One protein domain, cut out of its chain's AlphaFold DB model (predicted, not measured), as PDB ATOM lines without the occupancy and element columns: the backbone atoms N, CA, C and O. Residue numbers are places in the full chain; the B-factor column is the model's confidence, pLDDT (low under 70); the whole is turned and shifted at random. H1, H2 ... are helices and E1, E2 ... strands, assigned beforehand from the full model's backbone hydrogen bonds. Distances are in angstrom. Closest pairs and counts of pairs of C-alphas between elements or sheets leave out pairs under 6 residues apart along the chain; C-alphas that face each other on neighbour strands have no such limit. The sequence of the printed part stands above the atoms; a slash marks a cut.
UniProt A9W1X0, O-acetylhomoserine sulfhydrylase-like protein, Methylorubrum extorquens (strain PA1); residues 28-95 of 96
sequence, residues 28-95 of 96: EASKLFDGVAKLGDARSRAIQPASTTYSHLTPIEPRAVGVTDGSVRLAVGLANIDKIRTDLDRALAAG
ATOM      1  N   GLU A  28     284.939 194.025 249.358       67.00
ATOM      2  CA  GLU A  28     285.251 194.920 248.235       67.00
ATOM      3  C   GLU A  28     286.056 196.163 248.649       67.00
ATOM      4  O   GLU A  28     286.812 196.699 247.838       67.00
ATOM      5  N   ALA A  29     285.871 196.618 249.892       73.19
ATOM      6  CA  ALA A  29     286.548 197.772 250.475       73.19
ATOM      7  C   ALA A  29     287.897 197.405 251.116       73.19
ATOM      8  O   ALA A  29     288.718 198.287 251.376       73.19
ATOM      9  N   SER A  30     288.131 196.113 251.343       72.44
ATOM     10  CA  SER A  30     289.394 195.574 251.831       72.44
ATOM     11  C   SER A  30     290.446 195.536 250.717       72.44
ATOM     12  O   SER A  30     290.155 195.227 249.559       72.44
ATOM     13  N   LYS A  31     291.698 195.842 251.070       77.75
ATOM     14  CA  LYS A  31     292.868 195.662 250.195       77.75
ATOM     15  C   LYS A  31     293.619 194.356 250.468       77.75
ATOM     16  O   LYS A  31     294.502 194.011 249.684       77.75
ATOM     17  N   LEU A  32     293.315 193.664 251.570       78.19
ATOM     18  CA  LEU A  32     294.029 192.461 252.016       78.19
ATOM     19  C   LEU A  32     293.227 191.168 251.871       78.19
ATOM     20  O   LEU A  32     293.834 190.112 251.716       78.19
ATOM     21  N   PHE A  33     291.898 191.234 251.939       74.50
ATOM     22  CA  PHE A  33     291.012 190.081 251.874       74.50
ATOM     23  C   PHE A  33     290.413 189.934 250.478       74.50
ATOM     24  O   PHE A  33     289.925 190.893 249.883       74.50
ATOM     25  N   ASP A  34     290.382 188.705 249.971       73.44
ATOM     26  CA  ASP A  34     289.651 188.376 248.752       73.44
ATOM     27  C   ASP A  34     288.637 187.237 248.957       73.44
ATOM     28  O   ASP A  34     288.669 186.512 249.952       73.44
ATOM     29  N   GLY A  35     287.707 187.118 248.003       70.19
ATOM     30  CA  GLY A  35     286.516 186.267 248.082       70.19
ATOM     31  C   GLY A  35     286.722 184.793 247.733       70.19
ATOM     32  O   GLY A  35     285.772 184.136 247.308       70.19
ATOM     33  N   VAL A  36     287.944 184.269 247.827       71.44
ATOM     34  CA  VAL A  36     288.230 182.880 247.451       71.44
ATOM     35  C   VAL A  36     288.032 181.943 248.642       71.44
ATOM     36  O   VAL A  36     288.588 182.148 249.719       71.44
ATOM     37  N   ALA A  37     287.293 180.851 248.431       67.81
ATOM     38  CA  ALA A  37     287.051 179.818 249.437       67.81
ATOM     39  C   ALA A  37     288.260 178.873 249.606       67.81
ATOM     40  O   ALA A  37     288.182 177.685 249.308       67.81
ATOM     41  N   LYS A  38     289.392 179.407 250.078       70.94
ATOM     42  CA  LYS A  38     290.598 178.646 250.444       70.94
ATOM     43  C   LYS A  38     290.986 178.923 251.896       70.94
ATOM     44  O   LYS A  38     290.733 180.009 252.409       70.94
ATOM     45  N   LEU A  39     291.595 177.932 252.540       70.25
ATOM     46  CA  LEU A  39     292.108 178.006 253.907       70.25
ATOM     47  C   LEU A  39     293.589 177.599 253.904       70.25
ATOM     48  O   LEU A  39     293.957 176.701 253.151       70.25
ATOM     49  N   GLY A  40     294.418 178.253 254.725       67.81
ATOM     50  CA  GLY A  40     295.837 177.898 254.896       67.81
ATOM     51  C   GLY A  40     296.814 178.513 253.884       67.81
ATOM     52  O   GLY A  40     297.882 177.957 253.657       67.81
ATOM     53  N   ASP A  41     296.461 179.640 253.260       72.06
ATOM     54  CA  ASP A  41     297.355 180.407 252.376       72.06
ATOM     55  C   ASP A  41     298.051 181.533 253.171       72.06
ATOM     56  O   ASP A  41     297.508 182.046 254.150       72.06
ATOM     57  N   ALA A  42     299.235 181.966 252.730       77.31
ATOM     58  CA  ALA A  42     299.917 183.140 253.273       77.31
ATOM     59  C   ALA A  42     299.114 184.437 253.048       77.31
ATOM     60  O   ALA A  42     299.334 185.431 253.743       77.31
ATOM     61  N   ARG A  43     298.178 184.435 252.087       78.19
ATOM     62  CA  ARG A  43     297.256 185.544 251.804       78.19
ATOM     63  C   ARG A  43     295.962 185.435 252.607       78.19
ATOM     64  O   ARG A  43     295.355 184.369 252.668       78.19
ATOM     65  N   SER A  44     295.502 186.569 253.125       83.31
ATOM     66  CA  SER A  44     294.238 186.672 253.856       83.31
ATOM     67  C   SER A  44     293.019 186.593 252.926       83.31
ATOM     68  O   SER A  44     293.032 187.120 251.815       83.31
ATOM     69  N   ARG A  45     291.947 185.927 253.368       82.75
ATOM     70  CA  ARG A  45     290.720 185.674 252.588       82.75
ATOM     71  C   ARG A  45     289.474 185.893 253.446       82.75
ATOM     72  O   ARG A  45     289.487 185.584 254.637       82.75
ATOM     73  N   ALA A  46     288.397 186.397 252.851       83.25
ATOM     74  CA  ALA A  46     287.114 186.595 253.525       83.25
ATOM     75  C   ALA A  46     285.968 186.121 252.628       83.25
ATOM     76  O   ALA A  46     285.865 186.543 251.476       83.25
ATOM     77  N   ILE A  47     285.099 185.253 253.147       81.31
ATOM     78  CA  ILE A  47     283.950 184.718 252.401       81.31
ATOM     79  C   ILE A  47     282.684 184.734 253.254       81.31
ATOM     80  O   ILE A  47     282.754 184.607 254.475       81.31
ATOM     81  N   GLN A  48     281.521 184.800 252.606       82.06
ATOM     82  CA  GLN A  48     280.238 184.515 253.247       82.06
ATOM     83  C   GLN A  48     279.937 183.020 253.082       82.06
ATOM     84  O   GLN A  48     279.720 182.566 251.953       82.06
ATOM     85  N   PRO A  49     279.925 182.226 254.165       76.88
ATOM     86  CA  PRO A  49     279.770 180.778 254.063       76.88
ATOM     87  C   PRO A  49     278.429 180.375 253.443       76.88
ATOM     88  O   PRO A  49     278.403 179.452 252.636       76.88
ATOM     89  N   ALA A  50     277.350 181.104 253.751       76.56
ATOM     90  CA  ALA A  50     276.009 180.847 253.220       76.56
ATOM     91  C   ALA A  50     275.947 180.896 251.679       76.56
ATOM     92  O   ALA A  50     275.289 180.067 251.062       76.56
ATOM     93  N   SER A  51     276.675 181.822 251.045       72.75
ATOM     94  CA  SER A  51     276.687 181.989 249.583       72.75
ATOM     95  C   SER A  51     277.843 181.270 248.882       72.75
ATOM     96  O   SER A  51     277.893 181.243 247.654       72.75
ATOM     97  N   THR A  52     278.767 180.674 249.639       76.69
ATOM     98  CA  THR A  52     279.938 179.968 249.103       76.69
ATOM     99  C   THR A  52     279.900 178.490 249.486       76.69
ATOM    100  O   THR A  52     279.303 177.690 248.772       76.69
ATOM    101  N   THR A  53     280.498 178.114 250.620       77.00
ATOM    102  CA  THR A  53     280.660 176.719 251.061       77.00
ATOM    103  C   THR A  53     279.331 176.009 251.330       77.00
ATOM    104  O   THR A  53     279.203 174.831 251.015       77.00
ATOM    105  N   TYR A  54     278.332 176.719 251.852       76.44
ATOM    106  CA  TYR A  54     277.011 176.171 252.176       76.44
ATOM    107  C   TYR A  54     275.942 176.508 251.136       76.44
ATOM    108  O   TYR A  54     274.762 176.281 251.378       76.44
ATOM    109  N   SER A  55     276.341 176.991 249.955       75.56
ATOM    110  CA  SER A  55     275.406 177.334 248.872       75.56
ATOM    111  C   SER A  55     274.562 176.148 248.379       75.56
ATOM    112  O   SER A  55     273.515 176.347 247.767       75.56
ATOM    113  N   HIS A  56     275.008 174.920 248.652       76.06
ATOM    114  CA  HIS A  56     274.312 173.681 248.310       76.06
ATOM    115  C   HIS A  56     273.282 173.227 249.358       76.06
ATOM    116  O   HIS A  56     272.534 172.293 249.081       76.06
ATOM    117  N   LEU A  57     273.248 173.851 250.540       74.31
ATOM    118  CA  LEU A  57     272.331 173.489 251.622       74.31
ATOM    119  C   LEU A  57     271.004 174.246 251.512       74.31
ATOM    120  O   LEU A  57     270.929 175.361 250.993       74.31
ATOM    121  N   THR A  58     269.940 173.642 252.033       70.00
ATOM    122  CA  THR A  58     268.644 174.310 252.174       70.00
ATOM    123  C   THR A  58     268.731 175.380 253.268       70.00
ATOM    124  O   THR A  58     269.447 175.188 254.242       70.00
ATOM    125  N   PRO A  59     268.010 176.512 253.179       64.50
ATOM    126  CA  PRO A  59     268.209 177.671 254.070       64.50
ATOM    127  C   PRO A  59     267.972 177.408 255.571       64.50
ATOM    128  O   PRO A  59     268.353 178.226 256.407       64.50
ATOM    129  N   ILE A  60     267.360 176.275 255.920       60.12
ATOM    130  CA  ILE A  60     267.127 175.840 257.304       60.12
ATOM    131  C   ILE A  60     268.401 175.226 257.911       60.12
ATOM    132  O   ILE A  60     268.659 175.390 259.102       60.12
ATOM    133  N   GLU A  61     269.235 174.580 257.097       64.94
ATOM    134  CA  GLU A  61     270.412 173.838 257.556       64.94
ATOM    135  C   GLU A  61     271.571 174.755 257.999       64.94
ATOM    136  O   GLU A  61     272.097 174.520 259.084       64.94
ATOM    137  N   PRO A  62     271.942 175.848 257.289       62.34
ATOM    138  CA  PRO A  62     272.979 176.774 257.745       62.34
ATOM    139  C   PRO A  62     272.658 177.418 259.095       62.34
ATOM    140  O   PRO A  62     273.537 177.522 259.949       62.34
ATOM    141  N   ARG A  63     271.396 177.801 259.336       68.31
ATOM    142  CA  ARG A  63     270.996 178.384 260.629       68.31
ATOM    143  C   ARG A  63     271.133 177.386 261.771       68.31
ATOM    144  O   ARG A  63     271.502 177.796 262.866       68.31
ATOM    145  N   ALA A  64     270.892 176.101 261.514       71.38
ATOM    146  CA  ALA A  64     271.070 175.046 262.509       71.38
ATOM    147  C   ALA A  64     272.544 174.859 262.922       71.38
ATOM    148  O   ALA A  64     272.812 174.534 264.073       71.38
ATOM    149  N   VAL A  65     273.502 175.143 262.027       72.81
ATOM    150  CA  VAL A  65     274.948 175.201 262.339       72.81
ATOM    151  C   VAL A  65     275.435 176.601 262.747       72.81
ATOM    152  O   VAL A  65     276.637 176.853 262.795       72.81
ATOM    153  N   GLY A  66     274.520 177.527 263.061       75.62
ATOM    154  CA  GLY A  66     274.856 178.879 263.521       75.62
ATOM    155  C   GLY A  66     275.371 179.816 262.424       75.62
ATOM    156  O   GLY A  66     275.894 180.886 262.722       75.62
ATOM    157  N   VAL A  67     275.219 179.440 261.152       76.50
ATOM    158  CA  VAL A  67     275.592 180.257 259.995       76.50
ATOM    159  C   VAL A  67     274.376 181.050 259.528       76.50
ATOM    160  O   VAL A  67     273.391 180.505 259.030       76.50
ATOM    161  N   THR A  68     274.459 182.365 259.672       77.75
ATOM    162  CA  THR A  68     273.447 183.323 259.212       77.75
ATOM    163  C   THR A  68     273.878 183.999 257.910       77.75
ATOM    164  O   THR A  68     275.047 183.956 257.526       77.75
ATOM    165  N   ASP A  69     272.953 184.686 257.235       73.50
ATOM    166  CA  ASP A  69     273.258 185.408 255.990       73.50
ATOM    167  C   ASP A  69     274.270 186.555 256.182       73.50
ATOM    168  O   ASP A  69     274.954 186.930 255.234       73.50
ATOM    169  N   GLY A  70     274.411 187.073 257.408       77.31
ATOM    170  CA  GLY A  70     275.430 188.062 257.781       77.31
ATOM    171  C   GLY A  70     276.750 187.457 258.272       77.31
ATOM    172  O   GLY A  70     277.658 188.193 258.650       77.31
ATOM    173  N   SER A  71     276.879 186.128 258.305       78.62
ATOM    174  CA  SER A  71     278.097 185.472 258.783       78.62
ATOM    175  C   SER A  71     279.237 185.614 257.776       78.62
ATOM    176  O   SER A  71     279.088 185.292 256.596       78.62
ATOM    177  N   VAL A  72     280.409 186.025 258.262       83.56
ATOM    178  CA  VAL A  72     281.645 186.127 257.475       83.56
ATOM    179  C   VAL A  72     282.701 185.214 258.086       83.56
ATOM    180  O   VAL A  72     282.955 185.256 259.286       83.56
ATOM    181  N   ARG A  73     283.340 184.390 257.251       83.69
ATOM    182  CA  ARG A  73     284.505 183.589 257.640       83.69
ATOM    183  C   ARG A  73     285.777 184.285 257.177       83.69
ATOM    184  O   ARG A  73     285.958 184.498 255.978       83.69
ATOM    185  N   LEU A  74     286.663 184.568 258.127       83.25
ATOM    186  CA  LEU A  74     287.979 185.160 257.900       83.25
ATOM    187  C   LEU A  74     289.055 184.072 257.975       83.25
ATOM    188  O   LEU A  74     289.166 183.371 258.977       83.25
ATOM    189  N   ALA A  75     289.853 183.942 256.920       83.94
ATOM    190  CA  ALA A  75     291.107 183.201 256.940       83.94
ATOM    191  C   ALA A  75     292.243 184.224 256.944       83.94
ATOM    192  O   ALA A  75     292.453 184.932 255.958       83.94
ATOM    193  N   VAL A  76     292.937 184.346 258.071       83.88
ATOM    194  CA  VAL A  76     294.013 185.325 258.242       83.88
ATOM    195  C   VAL A  76     295.326 184.688 257.802       83.88
ATOM    196  O   VAL A  76     295.701 183.632 258.307       83.88
ATOM    197  N   GLY A  77     295.984 185.309 256.824       82.50
ATOM    198  CA  GLY A  77     297.301 184.894 256.350       82.50
ATOM    199  C   GLY A  77     298.435 185.414 257.241       82.50
ATOM    200  O   GLY A  77     298.218 185.859 258.363       82.50
ATOM    201  N   LEU A  78     299.658 185.429 256.711       84.00
ATOM    202  CA  LEU A  78     300.880 185.814 257.440       84.00
ATOM    203  C   LEU A  78     301.186 187.324 257.374       84.00
ATOM    204  O   LEU A  78     302.333 187.747 257.499       84.00
ATOM    205  N   ALA A  79     300.176 188.154 257.109       83.00
ATOM    206  CA  ALA A  79     300.354 189.601 257.031       83.00
ATOM    207  C   ALA A  79     300.606 190.213 258.421       83.00
ATOM    208  O   ALA A  79     300.229 189.651 259.445       83.00
ATOM    209  N   ASN A  80     301.210 191.405 258.448       88.75
ATOM    210  CA  ASN A  80     301.386 192.152 259.692       88.75
ATOM    211  C   ASN A  80     300.011 192.472 260.318       88.75
ATOM    212  O   ASN A  80     299.113 192.975 259.633       88.75
ATOM    213  N   ILE A  81     299.880 192.207 261.619       88.25
ATOM    214  CA  ILE A  81     298.672 192.415 262.416       88.25
ATOM    215  C   ILE A  81     298.128 193.848 262.321       88.25
ATOM    216  O   ILE A  81     296.920 194.023 262.165       88.25
ATOM    217  N   ASP A  82     298.991 194.867 262.296       88.81
ATOM    218  CA  ASP A  82     298.561 196.274 262.217       88.81
ATOM    219  C   ASP A  82     297.863 196.581 260.891       88.81
ATOM    220  O   ASP A  82     296.869 197.314 260.829       88.81
ATOM    221  N   LYS A  83     298.360 195.967 259.810       85.81
ATOM    222  CA  LYS A  83     297.760 196.096 258.482       85.81
ATOM    223  C   LYS A  83     296.420 195.374 258.421       85.81
ATOM    224  O   LYS A  83     295.482 195.924 257.857       85.81
ATOM    225  N   ILE A  84     296.324 194.182 259.015       86.25
ATOM    226  CA  ILE A  84     295.068 193.422 259.079       86.25
ATOM    227  C   ILE A  84     294.008 194.211 259.849       86.25
ATOM    228  O   ILE A  84     292.892 194.355 259.362       86.25
ATOM    229  N   ARG A  85     294.363 194.763 261.014       87.94
ATOM    230  CA  ARG A  85     293.447 195.551 261.841       87.94
ATOM    231  C   ARG A  85     292.950 196.799 261.111       87.94
ATOM    232  O   ARG A  85     291.747 196.983 260.986       87.94
ATOM    233  N   THR A  86     293.864 197.591 260.549       88.81
ATOM    234  CA  THR A  86     293.509 198.809 259.795       88.81
ATOM    235  C   THR A  86     292.588 198.502 258.609       88.81
ATOM    236  O   THR A  86     291.688 199.273 258.276       88.81
ATOM    237  N   ASP A  87     292.818 197.376 257.938       85.81
ATOM    238  CA  ASP A  87     292.027 196.973 256.782       85.81
ATOM    239  C   ASP A  87     290.642 196.432 257.172       85.81
ATOM    240  O   ASP A  87     289.658 196.742 256.498       85.81
ATOM    241  N   LEU A  88     290.541 195.701 258.288       85.19
ATOM    242  CA  LEU A  88     289.259 195.307 258.876       85.19
ATOM    243  C   LEU A  88     288.447 196.530 259.309       85.19
ATOM    244  O   LEU A  88     287.275 196.614 258.951       85.19
ATOM    245  N   ASP A  89     289.065 197.500 259.988       86.75
ATOM    246  CA  ASP A  89     288.406 198.748 260.399       86.75
ATOM    247  C   ASP A  89     287.820 199.478 259.181       86.75
ATOM    248  O   ASP A  89     286.652 199.870 259.173       86.75
ATOM    249  N   ARG A  90     288.598 199.576 258.096       84.00
ATOM    250  CA  ARG A  90     288.142 200.154 256.824       84.00
ATOM    251  C   ARG A  90     286.958 199.396 256.227       84.00
ATOM    252  O   ARG A  90     285.994 200.011 255.774       84.00
ATOM    253  N   ALA A  91     287.051 198.072 256.159       82.44
ATOM    254  CA  ALA A  91     286.041 197.241 255.518       82.44
ATOM    255  C   ALA A  91     284.747 197.127 256.345       82.44
ATOM    256  O   ALA A  91     283.673 196.953 255.763       82.44
ATOM    257  N   LEU A  92     284.828 197.260 257.674       82.31
ATOM    258  CA  LEU A  92     283.669 197.363 258.563       82.31
ATOM    259  C   LEU A  92     283.018 198.743 258.456       82.31
ATOM    260  O   LEU A  92     281.809 198.811 258.272       82.31
ATOM    261  N   ALA A  93     283.805 199.825 258.466       83.31
ATOM    262  CA  ALA A  93     283.288 201.185 258.295       83.31
ATOM    263  C   ALA A  93     282.572 201.381 256.948       83.31
ATOM    264  O   ALA A  93     281.596 202.115 256.863       83.31
ATOM    265  N   ALA A  94     283.024 200.700 255.891       76.31
ATOM    266  CA  ALA A  94     282.360 200.729 254.590       76.31
ATOM    267  C   ALA A  94     281.042 199.933 254.546       76.31
ATOM    268  O   ALA A  94     280.266 200.116 253.608       76.31
ATOM    269  N   GLY A  95     280.833 198.996 255.477       65.00
ATOM    270  CA  GLY A  95     279.666 198.111 255.558       65.00
ATOM    271  C   GLY A  95     278.512 198.635 256.414       65.00
ATOM    272  O   GLY A  95     277.499 197.943 256.485       65.00
TER     273      GLY A  95
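What this domain is: This is residues 28 to 95 of the 96 residues of the protein "O-acetylhomoserine sulfhydrylase-like protein" of Methylorubrum extorquens (strain PA1) (UniProt A9W1X0). With little regular structure, this is mostly loop round a short two-strand ribbon, E1 and E2; a wide loop holding the short helix H1 makes one end, and the longer helix H2 lies towards the other. The printed part has 68 residues, 24 of them in named elements, in the order E1, H1, E2, H2; the class is mixed, the sheet antiparallel. It is only just compact, close to loose, with a radius of gyration of the C-alphas of 13.1 A and spans of 38 by 26 by 17 A.

How they stand to each other: After residues 28 to 44, with no named element, E1, residues 45 to 47, is the antiparallel neighbour of E2, residues 73 to 75, at 166 degrees. N 45 and O 75 are 2.8 A apart, within hydrogen-bond range. H2, residues 81 to 93, is apart from E1 and from H1, residues 60 to 64. In both helices every O i to N i+4 pair is within hydrogen-bond range.

Where its parts are: E1 begins at C-alpha 45 (290.720, 185.674, 252.588). H2 measures 18.2 A, ending at C-alpha 93 (283.288, 201.185, 258.295).

The domain as a whole: The C-alphas farthest apart, of Thr 58 and Asp 82, are 38.4 A apart. The printed part has no cut. The link E1 to H1 is long. pLDDT is under 70 at residues 28, 37, 40, 59 to 63 and 95.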